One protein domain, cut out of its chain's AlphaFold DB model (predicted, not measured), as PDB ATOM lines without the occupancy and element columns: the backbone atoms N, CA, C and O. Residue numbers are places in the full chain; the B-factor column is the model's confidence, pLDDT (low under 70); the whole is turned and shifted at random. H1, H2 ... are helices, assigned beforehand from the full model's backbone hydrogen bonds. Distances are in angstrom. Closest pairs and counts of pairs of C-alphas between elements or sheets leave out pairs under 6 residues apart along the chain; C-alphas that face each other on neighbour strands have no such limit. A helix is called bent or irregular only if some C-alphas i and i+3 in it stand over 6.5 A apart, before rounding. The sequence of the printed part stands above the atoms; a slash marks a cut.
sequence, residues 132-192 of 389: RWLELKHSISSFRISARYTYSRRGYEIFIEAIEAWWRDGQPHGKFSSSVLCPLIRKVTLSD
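What this domain is: This is residues 132 to 192 of the 389 residues of the protein "F-box domain-containing protein" of Selaginella moellendorffii (UniProt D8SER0). A long helix, H2, and a shorter one, H3, make a splayed helical hairpin; a third helix, H1, comes before H2 and makes a corner with it at its first end, near the last residues of H3. The link from H2 to H3 loops round at the far end of H2, and H3 folds back from there toward H1, so the three helices form a loose, three-sided frame with few contacts. The printed part has 61 residues with three named helices, in the order H1, H2, H3, and no named strand; its class is all helix. It is loose, with a radius of gyration of the C-alphas of 13.2 A, and elongated, spanning 38 by 23 by 16 A.

How they stand to each other: H1, residues 132 to 142, and H2, residues 145 to 169, are close but not clearly touching, with 2 pairs of C-alphas within 8 A; their closest C-alphas, those of Ile 140 and Arg 148, are 6.6 A apart. Their lines stand at a steep tilt of 69.7 degrees, only just short of about perpendicular, and they run opposite ways. H2 and H3, residues 178 to 192, touch and form a helical hairpin. H2 touches H3 with residues 152 to 159 alone, and the closest C-alphas, those of Gly 155 and Leu 184, are 7.1 A apart. These two helices run opposite ways at a steep tilt of 40 degrees. H1 and H3 are close but not clearly touching; their closest C-alphas, those of Lys 137 and Ser 191, are 7.8 A apart. They run the same way at a steep tilt of 66 degrees. In H1 and H2 every O i to N i+4 pair is within hydrogen-bond range, and in H3 9 of 11 are.

Where its parts are: H1 begins at C-alpha 132, at (-15.242, 2.908, 79.934), and measures 14.4 A from first to last C-alpha. H2, the longest helix with 25 residues, measures 35.4 A, from C-alpha 145 at (-34.695, 10.076, 84.457) to C-alpha 169 at (-15.613, 20.830, 112.244). H3 measures 20.4 A and ends at C-alpha 192, at (-23.436, 18.420, 85.281). H3 is irregular, but only just: C-alphas 180 and 183 are 6.6 A apart.

The domain as a whole: The two C-alphas farthest apart are those of Ser 142 and Gly 170, at 38.4 A. The printed part has no cut. The link from H1 to H2 is tight, with 2 residues, and the link from H2 to H3 is short, with 8. The mean pLDDT of the printed part is 78.2; residues 132 to 151 are under 70, and the mean over H1 is 44.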
ATOM      1  N   ARG A 132     -14.732   2.934  78.541       40.44
ATOM      2  CA  ARG A 132     -15.242   2.908  79.934       40.44
ATOM      3  C   ARG A 132     -15.891   4.210  80.434       40.44
ATOM      4  O   ARG A 132     -16.846   4.180  81.204       40.44
ATOM      5  N   TRP A 133     -15.398   5.380  80.021       42.53
ATOM      6  CA  TRP A 133     -15.998   6.672  80.395       42.53
ATOM      7  C   TRP A 133     -17.291   6.967  79.617       42.53
ATOM      8  O   TRP A 133     -18.201   7.608  80.143       42.53
ATOM      9  N   LEU A 134     -17.397   6.453  78.389       41.56
ATOM     10  CA  LEU A 134     -18.601   6.492  77.569       41.56
ATOM     11  C   LEU A 134     -19.618   5.454  78.057       41.56
ATOM     12  O   LEU A 134     -20.805   5.751  78.061       41.56
ATOM     13  N   GLU A 135     -19.174   4.293  78.547       46.94
ATOM     14  CA  GLU A 135     -20.010   3.333  79.279       46.94
ATOM     15  C   GLU A 135     -20.544   3.925  80.577       46.94
ATOM     16  O   GLU A 135     -21.717   3.751  80.874       46.94
ATOM     17  N   LEU A 136     -19.733   4.691  81.315       46.97
ATOM     18  CA  LEU A 136     -20.171   5.393  82.520       46.97
ATOM     19  C   LEU A 136     -21.203   6.480  82.184       46.97
ATOM     20  O   LEU A 136     -22.251   6.558  82.821       46.97
ATOM     21  N   LYS A 137     -20.945   7.283  81.145       43.88
ATOM     22  CA  LYS A 137     -21.877   8.310  80.657       43.88
ATOM     23  C   LYS A 137     -23.164   7.685  80.113       43.88
ATOM     24  O   LYS A 137     -24.244   8.194  80.402       43.88
ATOM     25  N   HIS A 138     -23.077   6.568  79.391       43.94
ATOM     26  CA  HIS A 138     -24.232   5.813  78.909       43.94
ATOM     27  C   HIS A 138     -24.975   5.095  80.025       43.94
ATOM     28  O   HIS A 138     -26.188   5.063  79.958       43.94
ATOM     29  N   SER A 139     -24.289   4.539  81.023       46.75
ATOM     30  CA  SER A 139     -24.891   3.868  82.178       46.75
ATOM     31  C   SER A 139     -25.682   4.874  83.006       46.75
ATOM     32  O   SER A 139     -26.845   4.638  83.318       46.75
ATOM     33  N   ILE A 140     -25.103   6.057  83.249       46.44
ATOM     34  CA  ILE A 140     -25.792   7.186  83.880       46.44
ATOM     35  C   ILE A 140     -26.960   7.645  83.001       46.44
ATOM     36  O   ILE A 140     -28.069   7.788  83.499       46.44
ATOM     37  N   SER A 141     -26.763   7.793  81.688       44.31
ATOM     38  CA  SER A 141     -27.828   8.187  80.751       44.31
ATOM     39  C   SER A 141     -28.891   7.101  80.528       44.31
ATOM     40  O   SER A 141     -29.986   7.429  80.088       44.31
ATOM     41  N   SER A 142     -28.609   5.830  80.841       41.81
ATOM     42  CA  SER A 142     -29.532   4.702  80.669       41.81
ATOM     43  C   SER A 142     -30.433   4.451  81.867       41.81
ATOM     44  O   SER A 142     -31.410   3.714  81.758       41.81
ATOM     45  N   PHE A 143     -30.150   5.076  83.010       44.75
ATOM     46  CA  PHE A 143     -31.113   5.109  84.101       44.75
ATOM     47  C   PHE A 143     -32.361   5.883  83.658       44.75
ATOM     48  O   PHE A 143     -32.262   6.907  82.967       44.75
ATOM     49  N   ARG A 144     -33.545   5.428  84.093       50.75
ATOM     50  CA  ARG A 144     -34.766   6.250  84.037       50.75
ATOM     51  C   ARG A 144     -34.436   7.635  84.597       50.75
ATOM     52  O   ARG A 144     -33.694   7.724  85.574       50.75
ATOM     53  N   ILE A 145     -34.960   8.704  83.998       48.81
ATOM     54  CA  ILE A 145     -34.695  10.076  84.457       48.81
ATOM     55  C   ILE A 145     -34.983  10.234  85.952       48.81
ATOM     56  O   ILE A 145     -34.197  10.864  86.650       48.81
ATOM     57  N   SER A 146     -35.992   9.541  86.486       41.78
ATOM     58  CA  SER A 146     -36.248   9.473  87.929       41.78
ATOM     59  C   SER A 146     -35.095   8.863  88.739       41.78
ATOM     60  O   SER A 146     -34.757   9.377  89.802       41.78
ATOM     61  N   ALA A 147     -34.439   7.812  88.246       49.44
ATOM     62  CA  ALA A 147     -33.279   7.198  88.888       49.44
ATOM     63  C   ALA A 147     -32.005   8.045  88.724       49.44
ATOM     64  O   ALA A 147     -31.228   8.133  89.671       49.44
ATOM     65  N   ARG A 148     -31.819   8.742  87.591       56.31
ATOM     66  CA  ARG A 148     -30.753   9.756  87.435       56.31
ATOM     67  C   ARG A 148     -30.948  10.911  88.400       56.31
ATOM     68  O   ARG A 148     -30.020  11.283  89.103       56.31
ATOM     69  N   TYR A 149     -32.169  11.429  88.462       58.47
ATOM     70  CA  TYR A 149     -32.552  12.493  89.371       58.47
ATOM     71  C   TYR A 149     -32.323  12.066  90.817       58.47
ATOM     72  O   TYR A 149     -31.681  12.791  91.560       58.47
ATOM     73  N   THR A 150     -32.743  10.858  91.196       64.56
ATOM     74  CA  THR A 150     -32.532  10.324  92.551       64.56
ATOM     75  C   THR A 150     -31.050  10.106  92.858       64.56
ATOM     76  O   THR A 150     -30.598  10.450  93.945       64.56
ATOM     77  N   TYR A 151     -30.271   9.586  91.904       67.81
ATOM     78  CA  TYR A 151     -28.831   9.376  92.060       67.81
ATOM     79  C   TYR A 151     -28.074  10.697  92.223       67.81
ATOM     80  O   TYR A 151     -27.323  10.871  93.183       67.81
ATOM     81  N   SER A 152     -28.300  11.646  91.312       74.12
ATOM     82  CA  SER A 152     -27.694  12.974  91.366       74.12
ATOM     83  C   SER A 152     -28.137  13.714  92.621       74.12
ATOM     84  O   SER A 152     -27.292  14.230  93.343       74.12
ATOM     85  N   ARG A 153     -29.434  13.673  92.954       79.81
ATOM     86  CA  ARG A 153     -29.981  14.228  94.197       79.81
ATOM     87  C   ARG A 153     -29.280  13.654  95.417       79.81
ATOM     88  O   ARG A 153     -28.840  14.427  96.257       79.81
ATOM     89  N   ARG A 154     -29.113  12.332  95.507       86.31
ATOM     90  CA  ARG A 154     -28.438  11.716  96.653       86.31
ATOM     91  C   ARG A 154     -26.971  12.131  96.742       86.31
ATOM     92  O   ARG A 154     -26.479  12.378  97.838       86.31
ATOM     93  N   GLY A 155     -26.289  12.245  95.602       88.12
ATOM     94  CA  GLY A 155     -24.934  12.790  95.534       88.12
ATOM     95  C   GLY A 155     -24.856  14.226  96.060       88.12
ATOM     96  O   GLY A 155     -23.996  14.522  96.885       88.12
ATOM     97  N   TYR A 156     -25.786  15.091  95.644       88.44
ATOM     98  CA  TYR A 156     -25.877  16.470  96.129       88.44
ATOM     99  C   TYR A 156     -26.224  16.544  97.621       88.44
ATOM    100  O   TYR A 156     -25.617  17.334  98.333       88.44
ATOM    101  N   GLU A 157     -27.140  15.708  98.118       89.31
ATOM    102  CA  GLU A 157     -27.499  15.636  99.542       89.31
ATOM    103  C   GLU A 157     -26.287  15.275 100.409       89.31
ATOM    104  O   GLU A 157     -25.966  16.008 101.341       89.31
ATOM    105  N   ILE A 158     -25.568  14.202 100.057       92.62
ATOM    106  CA  ILE A 158     -24.340  13.787 100.761       92.62
ATOM    107  C   ILE A 158     -23.318  14.923 100.767       92.62
ATOM    108  O   ILE A 158     -22.628  15.148 101.759       92.62
ATOM    109  N   PHE A 159     -23.213  15.641  99.655       93.19
ATOM    110  CA  PHE A 159     -22.259  16.722  99.519       93.19
ATOM    111  C   PHE A 159     -22.647  17.973 100.322       93.19
ATOM    112  O   PHE A 159     -21.784  18.580 100.951       93.19
ATOM    113  N   ILE A 160     -23.934  18.326 100.382       93.50
ATOM    114  CA  ILE A 160     -24.419  19.376 101.286       93.50
ATOM    115  C   ILE A 160     -24.155  18.976 102.741       93.50
ATOM    116  O   ILE A 160     -23.617  19.781 103.495       93.50
ATOM    117  N   GLU A 161     -24.464  17.737 103.137       96.06
ATOM    118  CA  GLU A 161     -24.163  17.251 104.489       96.06
ATOM    119  C   GLU A 161     -22.662  17.337 104.812       96.06
ATOM    120  O   GLU A 161     -22.289  17.714 105.926       96.06
ATOM    121  N   ALA A 162     -21.802  17.024 103.840       96.38
ATOM    122  CA  ALA A 162     -20.357  17.138 103.987       96.38
ATOM    123  C   ALA A 162     -19.906  18.581 104.208       96.38
ATOM    124  O   ALA A 162     -19.140  18.855 105.124       96.38
ATOM    125  N   ILE A 163     -20.408  19.509 103.400       96.38
ATOM    126  CA  ILE A 163     -20.083  20.933 103.493       96.38
ATOM    127  C   ILE A 163     -20.530  21.527 104.830       96.38
ATOM    128  O   ILE A 163     -19.807  22.320 105.437       96.38
ATOM    129  N   GLU A 164     -21.704  21.120 105.306       96.25
ATOM    130  CA  GLU A 164     -22.234  21.487 106.616       96.25
ATOM    131  C   GLU A 164     -21.394  20.901 107.761       96.25
ATOM    132  O   GLU A 164     -21.188  21.555 108.784       96.25
ATOM    133  N   ALA A 165     -20.877  19.682 107.605       97.12
ATOM    134  CA  ALA A 165     -19.916  19.113 108.546       97.12
ATOM    135  C   ALA A 165     -18.595  19.891 108.531       97.12
ATOM    136  O   ALA A 165     -18.148  20.334 109.579       97.12
ATOM    137  N   TRP A 166     -18.035  20.188 107.357       97.12
ATOM    138  CA  TRP A 166     -16.802  20.974 107.232       97.12
ATOM    139  C   TRP A 166     -16.925  22.382 107.819       97.12
ATOM    140  O   TRP A 166     -15.951  22.910 108.344       97.12
ATOM    141  N   TRP A 167     -18.111  22.995 107.769       97.25
ATOM    142  CA  TRP A 167     -18.373  24.259 108.463       97.25
ATOM    143  C   TRP A 167     -18.270  24.120 109.988       97.25
ATOM    144  O   TRP A 167     -17.711  24.987 110.667       97.25
ATOM    145  N   ARG A 168     -18.848  23.046 110.539       96.88
ATOM    146  CA  ARG A 168     -18.867  22.783 111.984       96.88
ATOM    147  C   ARG A 168     -17.489  22.401 112.503       96.88
ATOM    148  O   ARG A 168     -17.050  22.975 113.493       96.88
ATOM    149  N   ASP A 169     -16.829  21.498 111.794       96.50
ATOM    150  CA  ASP A 169     -15.613  20.830 112.244       96.50
ATOM    151  C   ASP A 169     -14.337  21.550 111.769       96.50
ATOM    152  O   ASP A 169     -13.238  21.281 112.245       96.50
ATOM    153  N   GLY A 170     -14.461  22.462 110.799       94.62
ATOM    154  CA  GLY A 170     -13.353  23.217 110.209       94.62
ATOM    155  C   GLY A 170     -12.444  22.397 109.287       94.62
ATOM    156  O   GLY A 170     -11.603  22.977 108.603       94.62
ATOM    157  N   GLN A 171     -12.600  21.068 109.243       94.75
ATOM    158  CA  GLN A 171     -11.774  20.165 108.444       94.75
ATOM    159  C   GLN A 171     -12.555  18.948 107.915       94.75
ATOM    160  O   GLN A 171     -13.543  18.520 108.513       94.75
ATOM    161  N   PRO A 172     -12.107  18.351 106.795       94.75
ATOM    162  CA  PRO A 172     -12.709  17.149 106.234       94.75
ATOM    163  C   PRO A 172     -12.255  15.893 106.986       94.75
ATOM    164  O   PRO A 172     -11.116  15.448 106.845       94.75
ATOM    165  N   HIS A 173     -13.157  15.261 107.738       94.62
ATOM    166  CA  HIS A 173     -12.847  14.043 108.491       94.62
ATOM    167  C   HIS A 173     -13.973  12.998 108.477       94.62
ATOM    168  O   HIS A 173     -15.109  13.254 108.070       94.62
ATOM    169  N   GLY A 174     -13.660  11.793 108.965       95.00
ATOM    170  CA  GLY A 174     -14.620  10.695 109.110       95.00
ATOM    171  C   GLY A 174     -15.286  10.319 107.785       95.00
ATOM    172  O   GLY A 174     -14.611  10.135 106.771       95.00
ATOM    173  N   LYS A 175     -16.624  10.243 107.784       95.31
ATOM    174  CA  LYS A 175     -17.421   9.924 106.585       95.31
ATOM    175  C   LYS A 175     -17.370  10.987 105.481       95.31
ATOM    176  O   LYS A 175     -17.765  10.705 104.354       95.31
ATOM    177  N   PHE A 176     -16.887  12.187 105.799       96.44
ATOM    178  CA  PHE A 176     -16.758  13.316 104.878       96.44
ATOM    179  C   PHE A 176     -15.293  13.703 104.666       96.44
ATOM    180  O   PHE A 176     -14.966  14.872 104.465       96.44
ATOM    181  N   SER A 177     -14.391  12.726 104.741       96.25
ATOM    182  CA  SER A 177     -12.991  12.941 104.403       96.25
ATOM    183  C   SER A 177     -12.822  13.230 102.908       96.25
ATOM    184  O   SER A 177     -13.607  12.804 102.054       96.25
ATOM    185  N   SER A 178     -11.747  13.939 102.580       94.62
ATOM    186  CA  SER A 178     -11.404  14.316 101.208       94.62
ATOM    187  C   SER A 178     -11.266  13.102 100.291       94.62
ATOM    188  O   SER A 178     -11.708  13.139  99.148       94.62
ATOM    189  N   SER A 179     -10.690  12.004 100.786       95.44
ATOM    190  CA  SER A 179     -10.515  10.774 100.006       95.44
ATOM    191  C   SER A 179     -11.848  10.133  99.610       95.44
ATOM    192  O   SER A 179     -11.949   9.588  98.513       95.44
ATOM    193  N   VAL A 180     -12.871  10.242 100.463       94.19
ATOM    194  CA  VAL A 180     -14.222   9.730 100.192       94.19
ATOM    195  C   VAL A 180     -14.976  10.650  99.232       94.19
ATOM    196  O   VAL A 180     -15.645  10.175  98.313       94.19
ATOM    197  N   LEU A 181     -14.862  11.969  99.411       95.31
ATOM    198  CA  LEU A 181     -15.661  12.931  98.652       95.31
ATOM    199  C   LEU A 181     -15.067  13.300  97.292       95.31
ATOM    200  O   LEU A 181     -15.835  13.529  96.364       95.31
ATOM    201  N   CYS A 182     -13.743  13.307  97.117       95.12
ATOM    202  CA  CYS A 182     -13.115  13.671  95.841       95.12
ATOM    203  C   CYS A 182     -13.636  12.848  94.639       95.12
ATOM    204  O   CYS A 182     -13.983  13.454  93.622       95.12
ATOM    205  N   PRO A 183     -13.768  11.504  94.711       94.50
ATOM    206  CA  PRO A 183     -14.362  10.722  93.623       94.50
ATOM    207  C   PRO A 183     -15.812  11.120  93.311       94.50
ATOM    208  O   PRO A 183     -16.196  11.184  92.141       94.50
ATOM    209  N   LEU A 184     -16.612  11.420  94.341       93.50
ATOM    210  CA  LEU A 184     -17.999  11.858  94.185       93.50
ATOM    211  C   LEU A 184     -18.069  13.246  93.537       93.50
ATOM    212  O   LEU A 184     -18.785  13.413  92.554       93.50
ATOM    213  N   ILE A 185     -17.281  14.207  94.029       94.69
ATOM    214  CA  ILE A 185     -17.154  15.567  93.482       94.69
ATOM    215  C   ILE A 185     -16.804  15.501  91.999       94.69
ATOM    216  O   ILE A 185     -17.482  16.119  91.177       94.69
ATOM    217  N   ARG A 186     -15.790  14.707  91.633       94.56
ATOM    218  CA  ARG A 186     -15.400  14.502  90.236       94.56
ATOM    219  C   ARG A 186     -16.555  13.951  89.411       94.56
ATOM    220  O   ARG A 186     -16.844  14.468  88.336       94.56
ATOM    221  N   LYS A 187     -17.231  12.913  89.909       91.62
ATOM    222  CA  LYS A 187     -18.341  12.266  89.201       91.62
ATOM    223  C   LYS A 187     -19.514  13.221  88.972       91.62
ATOM    224  O   LYS A 187     -20.047  13.264  87.867       91.62
ATOM    225  N   VAL A 188     -19.892  13.991  89.989       89.88
ATOM    226  CA  VAL A 188     -20.977  14.977  89.917       89.88
ATOM    227  C   VAL A 188     -20.600  16.127  88.979       89.88
ATOM    228  O   VAL A 188     -21.390  16.480  88.107       89.88
ATOM    229  N   THR A 189     -19.362  16.623  89.066       92.06
ATOM    230  CA  THR A 189     -18.833  17.662  88.165       92.06
ATOM    231  C   THR A 189     -18.865  17.213  86.702       92.06
ATOM    232  O   THR A 189     -19.322  17.954  85.839       92.06
ATOM    233  N   LEU A 190     -18.412  15.990  86.405       88.12
ATOM    234  CA  LEU A 190     -18.426  15.447  85.041       88.12
ATOM    235  C   LEU A 190     -19.844  15.194  84.512       88.12
ATOM    236  O   LEU A 190     -20.039  15.157  83.298       88.12
ATOM    237  N   SER A 191     -20.814  14.988  85.406       86.62
ATOM    238  CA  SER A 191     -22.211  14.783  85.033       86.62
ATOM    239  C   SER A 191     -22.885  16.095  84.639       86.62
ATOM    240  O   SER A 191     -23.450  16.176  83.551       86.62
ATOM    241  N   ASP A 192     -22.863  17.093  85.524       84.19
ATOM    242  CA  ASP A 192     -23.436  18.420  85.281       84.19
ATOM    243  C   ASP A 192     -22.800  19.445  86.232       84.19
ATOM    244  O   ASP A 192     -23.256  19.671  87.357       84.19
TER     245      ASP A 192